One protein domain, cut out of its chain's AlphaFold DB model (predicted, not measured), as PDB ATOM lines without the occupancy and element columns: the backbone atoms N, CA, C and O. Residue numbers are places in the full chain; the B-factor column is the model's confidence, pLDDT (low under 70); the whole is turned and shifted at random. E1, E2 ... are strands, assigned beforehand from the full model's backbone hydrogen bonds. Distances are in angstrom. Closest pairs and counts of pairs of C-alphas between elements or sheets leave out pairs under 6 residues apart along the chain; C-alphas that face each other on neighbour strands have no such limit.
ATOM      1  N   VAL A  37     410.173 436.980 306.605       56.28
ATOM      2  CA  VAL A  37     408.745 437.192 306.313       56.28
ATOM      3  C   VAL A  37     408.203 438.360 307.139       56.28
ATOM      4  O   VAL A  37     408.020 438.257 308.353       56.28
ATOM      5  N   TYR A  38     407.891 439.466 306.470       54.78
ATOM      6  CA  TYR A  38     407.231 440.641 307.025       54.78
ATOM      7  C   TYR A  38     405.734 440.619 306.697       54.78
ATOM      8  O   TYR A  38     405.325 440.673 305.538       54.78
ATOM      9  N   LEU A  39     404.898 440.569 307.732       50.88
ATOM     10  CA  LEU A  39     403.449 440.712 307.624       50.88
ATOM     11  C   LEU A  39     403.032 441.888 308.510       50.88
ATOM     12  O   LEU A  39     403.189 441.833 309.727       50.88
ATOM     13  N   GLY A  40     402.512 442.953 307.909       53.12
ATOM     14  CA  GLY A  40     402.105 444.155 308.630       53.12
ATOM     15  C   GLY A  40     400.954 444.865 307.936       53.12
ATOM     16  O   GLY A  40     400.825 444.811 306.720       53.12
ATOM     17  N   TYR A  41     400.094 445.528 308.698       51.19
ATOM     18  CA  TYR A  41     399.002 446.334 308.154       51.19
ATOM     19  C   TYR A  41     399.499 447.776 308.003       51.19
ATOM     20  O   TYR A  41     399.763 448.440 309.003       51.19
ATOM     21  N   VAL A  42     399.691 448.242 306.770       67.31
ATOM     22  CA  VAL A  42     400.256 449.566 306.457       67.31
ATOM     23  C   VAL A  42     399.306 450.275 305.493       67.31
ATOM     24  O   VAL A  42     398.866 449.675 304.517       67.31
ATOM     25  N   ASP A  43     398.950 451.527 305.787       61.75
ATOM     26  CA  ASP A  43     398.029 452.350 304.982       61.75
ATOM     27  C   ASP A  43     396.663 451.694 304.704       61.75
ATOM     28  O   ASP A  43     396.148 451.729 303.594       61.75
ATOM     29  N   GLN A  44     396.068 451.066 305.725       62.41
ATOM     30  CA  GLN A  44     394.814 450.296 305.636       62.41
ATOM     31  C   GLN A  44     394.852 449.070 304.705       62.41
ATOM     32  O   GLN A  44     393.809 448.466 304.441       62.41
ATOM     33  N   HIS A  45     396.038 448.648 304.272       53.00
ATOM     34  CA  HIS A  45     396.236 447.449 303.473       53.00
ATOM     35  C   HIS A  45     397.113 446.438 304.215       53.00
ATOM     36  O   HIS A  45     398.112 446.781 304.850       53.00
ATOM     37  N   LEU A  46     396.756 445.156 304.117       62.56
ATOM     38  CA  LEU A  46     397.624 444.075 304.571       62.56
ATOM     39  C   LEU A  46     398.840 444.011 303.637       62.56
ATOM     40  O   LEU A  46     398.707 443.711 302.452       62.56
ATOM     41  N   LYS A  47     400.023 444.305 304.170       52.72
ATOM     42  CA  LYS A  47     401.301 444.271 303.465       52.72
ATOM     43  C   LYS A  47     402.050 443.002 303.866       52.72
ATOM     44  O   LYS A  47     402.454 442.835 305.015       52.72
ATOM     45  N   PHE A  48     402.207 442.103 302.903       58.22
ATOM     46  CA  PHE A  48     403.004 440.885 303.016       58.22
ATOM     47  C   PHE A  48     404.258 441.050 302.158       58.22
ATOM     48  O   PHE A  48     404.155 441.345 300.968       58.22
ATOM     49  N   GLN A  49     405.433 440.911 302.761       55.50
ATOM     50  CA  GLN A  49     406.723 441.050 302.101       55.50
ATOM     51  C   GLN A  49     407.643 439.924 302.568       55.50
ATOM     52  O   GLN A  49     407.877 439.768 303.758       55.50
ATOM     53  N   VAL A  50     408.159 439.143 301.624       57.22
ATOM     54  CA  VAL A  50     409.127 438.072 301.876       57.22
ATOM     55  C   VAL A  50     410.463 438.519 301.286       57.22
ATOM     56  O   VAL A  50     410.512 438.896 300.115       57.22
ATOM     57  N   GLN A  51     411.523 438.550 302.091       54.50
ATOM     58  CA  GLN A  51     412.890 438.865 301.678       54.50
ATOM     59  C   GLN A  51     413.760 437.612 301.794       54.50
ATOM     60  O   GLN A  51     413.940 437.080 302.877       54.50
ATOM     61  N   GLY A  52     414.279 437.140 300.664       55.19
ATOM     62  CA  GLY A  52     415.104 435.936 300.543       55.19
ATOM     63  C   GLY A  52     415.001 435.399 299.115       55.19
ATOM     64  O   GLY A  52     413.940 435.498 298.501       55.19
ATOM     65  N   THR A  53     416.101 434.908 298.546       53.97
ATOM     66  CA  THR A  53     416.154 434.364 297.169       53.97
ATOM     67  C   THR A  53     416.086 432.837 297.118       53.97
ATOM     68  O   THR A  53     416.181 432.270 296.037       53.97
ATOM     69  N   ALA A  54     415.963 432.167 298.266       59.22
ATOM     70  CA  ALA A  54     415.920 430.712 298.355       59.22
ATOM     71  C   ALA A  54     414.473 430.201 298.457       59.22
ATOM     72  O   ALA A  54     413.637 430.808 299.130       59.22
ATOM     73  N   ALA A  55     414.187 429.072 297.805       69.94
ATOM     74  CA  ALA A  55     412.918 428.370 297.958       69.94
ATOM     75  C   ALA A  55     412.724 427.911 299.415       69.94
ATOM     76  O   ALA A  55     413.635 427.360 300.036       69.94
ATOM     77  N   VAL A  56     411.524 428.120 299.961       75.38
ATOM     78  CA  VAL A  56     411.145 427.620 301.288       75.38
ATOM     79  C   VAL A  56     410.663 426.186 301.137       75.38
ATOM     80  O   VAL A  56     409.576 425.962 300.603       75.38
ATOM     81  N   TRP A  57     411.457 425.229 301.613       80.25
ATOM     82  CA  TRP A  57     411.149 423.801 301.550       80.25
ATOM     83  C   TRP A  57     410.441 423.304 302.811       80.25
ATOM     84  O   TRP A  57     410.838 423.604 303.937       80.25
ATOM     85  N   VAL A  58     409.402 422.500 302.614       82.12
ATOM     86  CA  VAL A  58     408.673 421.784 303.658       82.12
ATOM     87  C   VAL A  58     408.813 420.291 303.387       82.12
ATOM     88  O   VAL A  58     408.265 419.778 302.410       82.12
ATOM     89  N   GLY A  59     409.542 419.592 304.257       83.50
ATOM     90  CA  GLY A  59     409.692 418.139 304.200       83.50
ATOM     91  C   GLY A  59     408.360 417.434 304.450       83.50
ATOM     92  O   GLY A  59     407.724 417.628 305.487       83.50
ATOM     93  N   ILE A  60     407.928 416.615 303.495       88.19
ATOM     94  CA  ILE A  60     406.731 415.772 303.601       88.19
ATOM     95  C   ILE A  60     407.131 414.331 303.922       88.19
ATOM     96  O   ILE A  60     406.475 413.694 304.748       88.19
ATOM     97  N   HIS A  61     408.194 413.829 303.283       87.94
ATOM     98  CA  HIS A  61     408.786 412.496 303.444       87.94
ATOM     99  C   HIS A  61     407.746 411.364 303.525       87.94
ATOM    100  O   HIS A  61     407.825 410.467 304.371       87.94
ATOM    101  N   ARG A  62     406.712 411.414 302.672       84.88
ATOM    102  CA  ARG A  62     405.590 410.460 302.700       84.88
ATOM    103  C   ARG A  62     405.357 409.799 301.352       84.88
ATOM    104  O   ARG A  62     405.412 410.423 300.296       84.88
ATOM    105  N   LYS A  63     404.997 408.515 301.420       87.75
ATOM    106  CA  LYS A  63     404.580 407.701 300.276       87.75
ATOM    107  C   LYS A  63     403.053 407.626 300.181       87.75
ATOM    108  O   LYS A  63     402.388 407.210 301.126       87.75
ATOM    109  N   PHE A  64     402.521 407.961 299.016       88.12
ATOM    110  CA  PHE A  64     401.115 407.914 298.626       88.12
ATOM    111  C   PHE A  64     400.943 406.954 297.435       88.12
ATOM    112  O   PHE A  64     400.960 407.348 296.268       88.12
ATOM    113  N   GLY A  65     400.807 405.656 297.723       88.88
ATOM    114  CA  GLY A  65     400.711 404.623 296.686       88.88
ATOM    115  C   GLY A  65     402.003 404.530 295.851       88.88
ATOM    116  O   GLY A  65     403.062 404.289 296.441       88.88
ATOM    117  N   PRO A  66     401.951 404.692 294.510       87.94
ATOM    118  CA  PRO A  66     403.150 404.710 293.674       87.94
ATOM    119  C   PRO A  66     403.941 406.021 293.788       87.94
ATOM    120  O   PRO A  66     405.083 406.056 293.353       87.94
ATOM    121  N   ILE A  67     403.374 407.088 294.359       90.12
ATOM    122  CA  ILE A  67     404.007 408.411 294.449       90.12
ATOM    123  C   ILE A  67     404.682 408.560 295.816       90.12
ATOM    124  O   ILE A  67     404.088 408.241 296.839       90.12
ATOM    125  N   TYR A  68     405.905 409.063 295.861       89.88
ATOM    126  CA  TYR A  68     406.615 409.489 297.062       89.88
ATOM    127  C   TYR A  68     406.914 410.979 296.937       89.88
ATOM    128  O   TYR A  68     407.464 411.405 295.926       89.88
ATOM    129  N   ILE A  69     406.536 411.765 297.940       89.19
ATOM    130  CA  ILE A  69     406.854 413.194 298.002       89.19
ATOM    131  C   ILE A  69     407.861 413.375 299.123       89.19
ATOM    132  O   ILE A  69     407.564 413.051 300.278       89.19
ATOM    133  N   ASP A  70     409.038 413.877 298.768       87.56
ATOM    134  CA  ASP A  70     410.098 414.132 299.728       87.56
ATOM    135  C   ASP A  70     409.888 415.493 300.383       87.56
ATOM    136  O   ASP A  70     409.707 415.581 301.596       87.56
ATOM    137  N   GLN A  71     409.769 416.539 299.567       88.88
ATOM    138  CA  GLN A  71     409.553 417.906 300.024       88.88
ATOM    139  C   GLN A  71     408.774 418.734 298.996       88.88
ATOM    140  O   GLN A  71     408.755 418.435 297.801       88.88
ATOM    141  N   ILE A  72     408.102 419.777 299.480       87.19
ATOM    142  CA  ILE A  72     407.438 420.789 298.650       87.19
ATOM    143  C   ILE A  72     408.084 422.136 298.937       87.19
ATOM    144  O   ILE A  72     408.216 422.525 300.095       87.19
ATOM    145  N   GLY A  73     408.471 422.837 297.879       83.88
ATOM    146  CA  GLY A  73     409.100 424.145 297.930       83.88
ATOM    147  C   GLY A  73     408.160 425.239 297.445       83.88
ATOM    148  O   GLY A  73     407.370 425.028 296.525       83.88
ATOM    149  N   VAL A  74     408.254 426.430 298.028       81.50
ATOM    150  CA  VAL A  74     407.655 427.644 297.457       81.50
ATOM    151  C   VAL A  74     408.751 428.669 297.225       81.50
ATOM    152  O   VAL A  74     409.493 429.016 298.140       81.50
ATOM    153  N   GLU A  75     408.831 429.171 296.000       79.25
ATOM    154  CA  GLU A  75     409.773 430.209 295.591       79.25
ATOM    155  C   GLU A  75     408.992 431.423 295.072       79.25
ATOM    156  O   GLU A  75     407.987 431.278 294.375       79.25
ATOM    157  N   LEU A  76     409.430 432.632 295.420       73.44
ATOM    158  CA  LEU A  76     408.818 433.876 294.954       73.44
ATOM    159  C   LEU A  76     409.804 434.623 294.051       73.44
ATOM    160  O   LEU A  76     410.836 435.111 294.508       73.44
ATOM    161  N   GLY A  77     409.467 434.736 292.769       66.25
ATOM    162  CA  GLY A  77     410.199 435.539 291.797       66.25
ATOM    163  C   GLY A  77     409.822 437.017 291.911       66.25
ATOM    164  O   GLY A  77     408.652 437.373 292.065       66.25
ATOM    165  N   SER A  78     410.819 437.900 291.853       60.72
ATOM    166  CA  SER A  78     410.654 439.328 292.155       60.72
ATOM    167  C   SER A  78     410.422 440.223 290.929       60.72
ATOM    168  O   SER A  78     409.921 441.337 291.086       60.72
ATOM    169  N   SER A  79     410.738 439.776 289.706       56.34
ATOM    170  CA  SER A  79     410.531 440.582 288.492       56.34
ATOM    171  C   SER A  79     410.536 439.738 287.201       56.34
ATOM    172  O   SER A  79     411.613 439.369 286.731       56.34
ATOM    173  N   PRO A  80     409.369 439.470 286.576       61.22
ATOM    174  CA  PRO A  80     408.020 439.822 287.029       61.22
ATOM    175  C   PRO A  80     407.634 439.090 288.331       61.22
ATOM    176  O   PRO A  80     408.205 438.047 288.626       61.22
ATOM    177  N   PRO A  81     406.675 439.617 289.119       70.62
ATOM    178  CA  PRO A  81     406.201 438.946 290.326       70.62
ATOM    179  C   PRO A  81     405.536 437.611 289.962       70.62
ATOM    180  O   PRO A  81     404.492 437.584 289.300       70.62
ATOM    181  N   GLU A  82     406.141 436.514 290.399       77.25
ATOM    182  CA  GLU A  82     405.699 435.142 290.144       77.25
ATOM    183  C   GLU A  82     405.893 434.268 291.382       77.25
ATOM    184  O   GLU A  82     406.734 434.552 292.228       77.25
ATOM    185  N   ALA A  83     405.081 433.224 291.509       78.81
ATOM    186  CA  ALA A  83     405.219 432.218 292.551       78.81
ATOM    187  C   ALA A  83     405.463 430.860 291.892       78.81
ATOM    188  O   ALA A  83     404.682 430.448 291.034       78.81
ATOM    189  N   SER A  84     406.526 430.171 292.287       81.25
ATOM    190  CA  SER A  84     406.807 428.798 291.882       81.25
ATOM    191  C   SER A  84     406.411 427.858 293.012       81.25
ATOM    192  O   SER A  84     406.867 428.015 294.144       81.25
ATOM    193  N   LEU A  85     405.583 426.864 292.702       85.00
ATOM    194  CA  LEU A  85     405.400 425.696 293.555       85.00
ATOM    195  C   LEU A  85     406.330 424.603 293.040       85.00
ATOM    196  O   LEU A  85     406.140 424.146 291.915       85.00
ATOM    197  N   LEU A  86     407.313 424.216 293.845       88.56
ATOM    198  CA  LEU A  86     408.303 423.188 293.539       88.56
ATOM    199  C   LEU A  86     407.948 421.897 294.274       88.56
ATOM    200  O   LEU A  86     407.476 421.926 295.413       88.56
ATOM    201  N   VAL A  87     408.181 420.756 293.641       88.62
ATOM    202  CA  VAL A  87     407.966 419.440 294.242       88.62
ATOM    203  C   VAL A  87     409.171 418.563 293.960       88.62
ATOM    204  O   VAL A  87     409.508 418.339 292.796       88.62
ATOM    205  N   ASP A  88     409.731 417.998 295.028       89.44
ATOM    206  CA  ASP A  88     410.715 416.926 294.943       89.44
ATOM    207  C   ASP A  88     410.041 415.619 295.331       89.44
ATOM    208  O   ASP A  88     409.408 415.478 296.385       89.44
ATOM    209  N   GLY A  89     410.151 414.637 294.451       87.44
ATOM    210  CA  GLY A  89     409.466 413.378 294.652       87.44
ATOM    211  C   GLY A  89     409.795 412.350 293.593       87.44
ATOM    212  O   GLY A  89     410.524 412.598 292.635       87.44
ATOM    213  N   SER A  90     409.239 411.162 293.767       89.06
ATOM    214  CA  SER A  90     409.375 410.078 292.808       89.06
ATOM    215  C   SER A  90     408.065 409.332 292.605       89.06
ATOM    216  O   SER A  90     407.188 409.318 293.462       89.06
ATOM    217  N   VAL A  91     407.918 408.701 291.449       90.50
ATOM    218  CA  VAL A  91     406.811 407.802 291.130       90.50
ATOM    219  C   VAL A  91     407.399 406.450 290.765       90.50
ATOM    220  O   VAL A  91     408.233 406.377 289.870       90.50
ATOM    221  N   SER A  92     406.971 405.386 291.442       89.06
ATOM    222  CA  SER A  92     407.460 404.025 291.235       89.06
ATOM    223  C   SER A  92     406.326 403.068 290.865       89.06
ATOM    224  O   SER A  92     405.374 402.888 291.628       89.06
ATOM    225  N   ILE A  93     406.418 402.454 289.682       87.62
ATOM    226  CA  ILE A  93     405.440 401.510 289.130       87.62
ATOM    227  C   ILE A  93     406.196 400.330 288.505       87.62
ATOM    228  O   ILE A  93     406.955 400.505 287.557       87.62
ATOM    229  N   SER A  94     405.972 399.113 289.013       84.38
ATOM    230  CA  SER A  94     406.493 397.856 288.437       84.38
ATOM    231  C   SER A  94     407.998 397.861 288.117       84.38
ATOM    232  O   SER A  94     408.415 397.427 287.045       84.38
ATOM    233  N   GLY A  95     408.815 398.371 289.043       80.31
ATOM    234  CA  GLY A  95     410.273 398.428 288.899       80.31
ATOM    235  C   GLY A  95     410.799 399.653 288.142       80.31
ATOM    236  O   GLY A  95     412.002 399.884 288.194       80.31
ATOM    237  N   LEU A  96     409.938 400.457 287.502       87.25
ATOM    238  CA  LEU A  96     410.267 401.785 286.970       87.25
ATOM    239  C   LEU A  96     410.056 402.836 288.061       87.25
ATOM    240  O   LEU A  96     408.940 402.989 288.545       87.25
ATOM    241  N   THR A  97     411.091 403.589 288.404       88.62
ATOM    242  CA  THR A  97     411.037 404.761 289.274       88.62
ATOM    243  C   THR A  97     411.442 405.995 288.478       88.62
ATOM    244  O   THR A  97     412.501 406.029 287.866       88.62
ATOM    245  N   VAL A  98     410.602 407.022 288.481       87.50
ATOM    246  CA  VAL A  98     410.909 408.336 287.913       87.50
ATOM    247  C   VAL A  98     411.011 409.313 289.069       87.50
ATOM    248  O   VAL A  98     410.068 409.428 289.843       87.50
ATOM    249  N   GLN A  99     412.141 409.991 289.200       89.12
ATOM    250  CA  GLN A  99     412.383 411.018 290.203       89.12
ATOM    251  C   GLN A  99     412.380 412.385 289.531       89.12
ATOM    252  O   GLN A  99     412.971 412.556 288.467       89.12
ATOM    253  N   ALA A 100     411.724 413.351 290.154       87.75
ATOM    254  CA  ALA A 100     411.776 414.742 289.752       87.75
ATOM    255  C   ALA A 100     412.502 415.549 290.831       87.75
ATOM    256  O   ALA A 100     412.238 415.368 292.020       87.75
ATOM    257  N   ASP A 101     413.416 416.399 290.379       84.62
ATOM    258  CA  ASP A 101     414.170 417.367 291.170       84.62
ATOM    259  C   ASP A 101     413.690 418.764 290.758       84.62
ATOM    260  O   ASP A 101     413.732 419.124 289.574       84.62
ATOM    261  N   GLU A 102     413.135 419.493 291.721       85.75
ATOM    262  CA  GLU A 102     412.453 420.777 291.589       85.75
ATOM    263  C   GLU A 102     411.449 420.813 290.421       85.75
ATOM    264  O   GLU A 102     411.533 421.658 289.521       85.75
ATOM    265  N   LEU A 103     410.474 419.891 290.404       85.88
ATOM    266  CA  LEU A 103     409.348 419.986 289.467       85.88
ATOM    267  C   LEU A 103     408.495 421.192 289.847       85.88
ATOM    268  O   LEU A 103     407.780 421.173 290.847       85.88
ATOM    269  N   GLY A 104     408.579 422.239 289.036       83.94
ATOM    270  CA  GLY A 104     407.998 423.535 289.322       83.94
ATOM    271  C   GLY A 104     406.804 423.859 288.441       83.94
ATOM    272  O   GLY A 104     406.880 423.764 287.217       83.94
ATOM    273  N   VAL A 105     405.719 424.347 289.037       85.06
ATOM    274  CA  VAL A 105     404.730 425.158 288.314       85.06
ATOM    275  C   VAL A 105     404.981 426.605 288.687       85.06
ATOM    276  O   VAL A 105     404.785 426.991 289.840       85.06
ATOM    277  N   ARG A 106     405.405 427.410 287.715       83.50
ATOM    278  CA  ARG A 106     405.556 428.850 287.899       83.50
ATOM    279  C   ARG A 106     404.281 429.560 287.479       83.50
ATOM    280  O   ARG A 106     403.756 429.373 286.376       83.50
ATOM    281  N   ILE A 107     403.782 430.375 288.395       84.25
ATOM    282  CA  ILE A 107     402.498 431.047 288.301       84.25
ATOM    283  C   ILE A 107     402.750 432.556 288.357       84.25
ATOM    284  O   ILE A 107     403.070 433.094 289.422       84.25
ATOM    285  N   PRO A 108     402.589 433.280 287.236       82.44
ATOM    286  CA  PRO A 108     402.674 434.733 287.249       82.44
ATOM    287  C   PRO A 108     401.587 435.314 288.158       82.44
ATOM    288  O   PRO A 108     400.397 435.066 287.945       82.44
ATOM    289  N   ILE A 109     401.959 436.146 289.137       75.81
ATOM    290  CA  ILE A 109     401.014 436.681 290.140       75.81
ATOM    291  C   ILE A 109     399.913 437.521 289.467       75.81
ATOM    292  O   ILE A 109     398.763 437.536 289.902       75.81
ATOM    293  N   LYS A 110     400.220 438.161 288.332       75.25
ATOM    294  CA  LYS A 110     399.252 438.928 287.523       75.25
ATOM    295  C   LYS A 110     398.286 438.061 286.696       75.25
ATOM    296  O   LYS A 110     397.377 438.600 286.073       75.25
ATOM    297  N   SER A 111     398.476 436.743 286.642       75.19
ATOM    298  CA  SER A 111     397.665 435.805 285.846       75.19
ATOM    299  C   SER A 111     397.315 434.527 286.617       75.19
ATOM    300  O   SER A 111     397.133 433.466 286.022       75.19
ATOM    301  N   LEU A 112     397.158 434.632 287.943       73.00
ATOM    302  CA  LEU A 112     396.778 433.521 288.829       73.00
ATOM    303  C   LEU A 112     395.522 432.776 288.348       73.00
ATOM    304  O   LEU A 112     395.481 431.556 288.389       73.00
ATOM    305  N   ALA A 113     394.517 433.491 287.836       74.19
ATOM    306  CA  ALA A 113     393.254 432.906 287.375       74.19
ATOM    307  C   ALA A 113     393.271 432.439 285.905       74.19
ATOM    308  O   ALA A 113     392.235 432.052 285.367       74.19
ATOM    309  N   THR A 114     394.421 432.494 285.228       78.06
ATOM    310  CA  THR A 114     394.552 432.132 283.811       78.06
ATOM    311  C   THR A 114     395.577 431.009 283.664       78.06
ATOM    312  O   THR A 114     396.739 431.285 283.364       78.06
ATOM    313  N   PRO A 115     395.167 429.734 283.832       77.69
ATOM    314  CA  PRO A 115     396.073 428.584 283.748       77.69
ATOM    315  C   PRO A 115     396.870 428.505 282.439       77.69
ATOM    316  O   PRO A 115     397.957 427.945 282.412       77.69
ATOM    317  N   ALA A 116     396.369 429.115 281.357       79.00
ATOM    318  CA  ALA A 116     397.073 429.207 280.077       79.00
ATOM    319  C   ALA A 116     398.399 429.996 280.136       79.00
ATOM    320  O   ALA A 116     399.201 429.892 279.214       79.00
ATOM    321  N   HIS A 117     398.628 430.796 281.183       76.94
ATOM    322  CA  HIS A 117     399.866 431.559 281.391       76.94
ATOM    323  C   HIS A 117     400.797 430.921 282.428       76.94
ATOM    324  O   HIS A 117     401.838 431.494 282.751       76.94
ATOM    325  N   TRP A 118     400.420 429.772 282.989       81.62
ATOM    326  CA  TRP A 118     401.282 429.026 283.896       81.62
ATOM    327  C   TRP A 118     402.290 428.238 283.073       81.62
ATOM    328  O   TRP A 118     401.964 427.735 281.995       81.62
ATOM    329  N   TYR A 119     403.509 428.118 283.576       79.75
ATOM    330  CA  TYR A 119     404.553 427.387 282.881       79.75
ATOM    331  C   TYR A 119     405.191 426.358 283.804       79.75
ATOM    332  O   TYR A 119     405.468 426.617 284.974       79.75
ATOM    333  N   LEU A 120     405.363 425.157 283.261       81.25
ATOM    334  CA  LEU A 120     406.022 424.053 283.938       81.25
ATOM    335  C   LEU A 120     407.530 424.192 283.720       81.25
ATOM    336  O   LEU A 120     407.967 424.377 282.581       81.25
ATOM    337  N   ASP A 121     408.313 424.083 284.783       81.31
ATOM    338  CA  ASP A 121     409.762 423.927 284.705       81.31
ATOM    339  C   ASP A 121     410.171 422.652 285.445       81.31
ATOM    340  O   ASP A 121     409.490 422.193 286.359       81.31
ATOM    341  N   LEU A 122     411.272 422.054 285.015       83.00
ATOM    342  CA  LEU A 122     411.843 420.879 285.656       83.00
ATOM    343  C   LEU A 122     413.349 421.060 285.681       83.00
ATOM    344  O   LEU A 122     413.975 421.193 284.623       83.00
ATOM    345  N   ARG A 123     413.921 421.083 286.885       83.56
ATOM    346  CA  ARG A 123     415.365 421.208 287.044       83.56
ATOM    347  C   ARG A 123     416.059 419.887 286.779       83.56
ATOM    348  O   ARG A 123     416.993 419.865 285.986       83.56
ATOM    349  N   GLY A 124     415.596 418.792 287.368       84.88
ATOM    350  CA  GLY A 124     416.205 417.485 287.164       84.88
ATOM    351  C   GLY A 124     415.187 416.365 287.004       84.88
ATOM    352  O   GLY A 124     414.106 416.377 287.585       84.88
ATOM    353  N   LEU A 125     415.544 415.373 286.196       86.56
ATOM    354  CA  LEU A 125     414.761 414.163 285.979       86.56
ATOM    355  C   LEU A 125     415.668 412.948 286.137       86.56
ATOM    356  O   LEU A 125     416.590 412.758 285.348       86.56
ATOM    357  N   GLY A 126     415.384 412.113 287.127       85.75
ATOM    358  CA  GLY A 126     415.967 410.787 287.285       85.75
ATOM    359  C   GLY A 126     415.013 409.713 286.771       85.75
ATOM    360  O   GLY A 126     413.806 409.791 286.978       85.75
ATOM    361  N   ILE A 127     415.537 408.687 286.114       85.75
ATOM    362  CA  ILE A 127     414.779 407.491 285.735       85.75
ATOM    363  C   ILE A 127     415.601 406.282 286.155       85.75
ATOM    364  O   ILE A 127     416.762 406.173 285.777       85.75
ATOM    365  N   SER A 128     415.008 405.354 286.893       87.62
ATOM    366  CA  SER A 128     415.577 404.036 287.144       87.62
ATOM    367  C   SER A 128     414.567 402.945 286.809       87.62
ATOM    368  O   SER A 128     413.374 403.091 287.033       87.62
ATOM    369  N   PHE A 129     415.014 401.845 286.228       87.44
ATOM    370  CA  PHE A 129     414.198 400.687 285.902       87.44
ATOM    371  C   PHE A 129     414.974 399.436 286.268       87.44
ATOM    372  O   PHE A 129     416.114 399.298 285.839       87.44
ATOM    373  N   ASN A 130     414.370 398.522 287.023       86.25
ATOM    374  CA  ASN A 130     415.000 397.256 287.382       86.25
ATOM    375  C   ASN A 130     414.010 396.092 287.240       86.25
ATOM    376  O   ASN A 130     412.960 396.074 287.883       86.25
TER     377      ASN A 130
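This is residues 37 to 130 of the 1192 residues of an uncharacterized protein of Chloroflexi bacterium (UniProt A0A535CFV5). A single sheet of five long strands, E3 to E7, makes a twisted wall that bends along its length, and the small hairpin of E1 and E2 reaches away from it as an arm. The tip of this arm, residues 41 to 46, sticks out free, and the arm adds to the longest axis. The printed part has 94 residues with seven named strands, E1 to E7 in that order, and no named helix; the class is all strand. The sheet's order is E3 - E4 - E5 - E6 - E7, all antiparallel. The whole is loose, with a radius of gyration of the C-alphas of 16.6 A and spans of 60 by 28 by 22 A.

In the large sheet, E3 is residues 56 to 64, 22.3 A long, and begins at C-alpha 56 at (411.145, 427.620, 301.288). E4 is residues 67 to 78, 31.7 A; E5 is residues 81 to 93, 37.5 A; E6 is residues 96 to 108, 33.8 A. E7 is residues 119 to 130, 32.2 A, and ends at C-alpha 130 at (415.000, 397.256, 287.382). In the small sheet, E1 is residues 37 to 42, 15.0 A, from C-alpha 37 at (408.745, 437.192, 306.313), and E2 is residues 45 to 51, 18.8 A.

The five strands form a meander, each strand the antiparallel neighbour of the one before, with E3 and E7 as edge strands. E3 bends by 57 degrees at residue 61, E4 by 63 degrees at 70, E6 by 53 degrees at 101 and E7 by 64 degrees at 123. In the hairpin of E4 and E5, N 73 and O 86 are 2.8 A apart, within hydrogen-bond range. Likewise within range are N 91 and O 98 of E5 and E6, 2.8 A, and N 99 and O 126 of E6 and E7, 2.8 A. Between E3 and E4, N 58 and O 72 are 2.8 A apart. E1 and E2 are a hairpin at 157 degrees, with N 40 and O 47 at 2.9 A. E2 and E3 are apart, and E2 and E4 only just so, at 8.1 A.

The C-alphas farthest apart, those of Asp 43 and Asn 130, are 60.3 A apart. The printed part has no cut. No link is long; the link from E6 to E7, 10 residues, is short, and the others are tight. The mean pLDDT of the printed part is 77.5, and residues 37 to 55 and 77 to 80 are under 70.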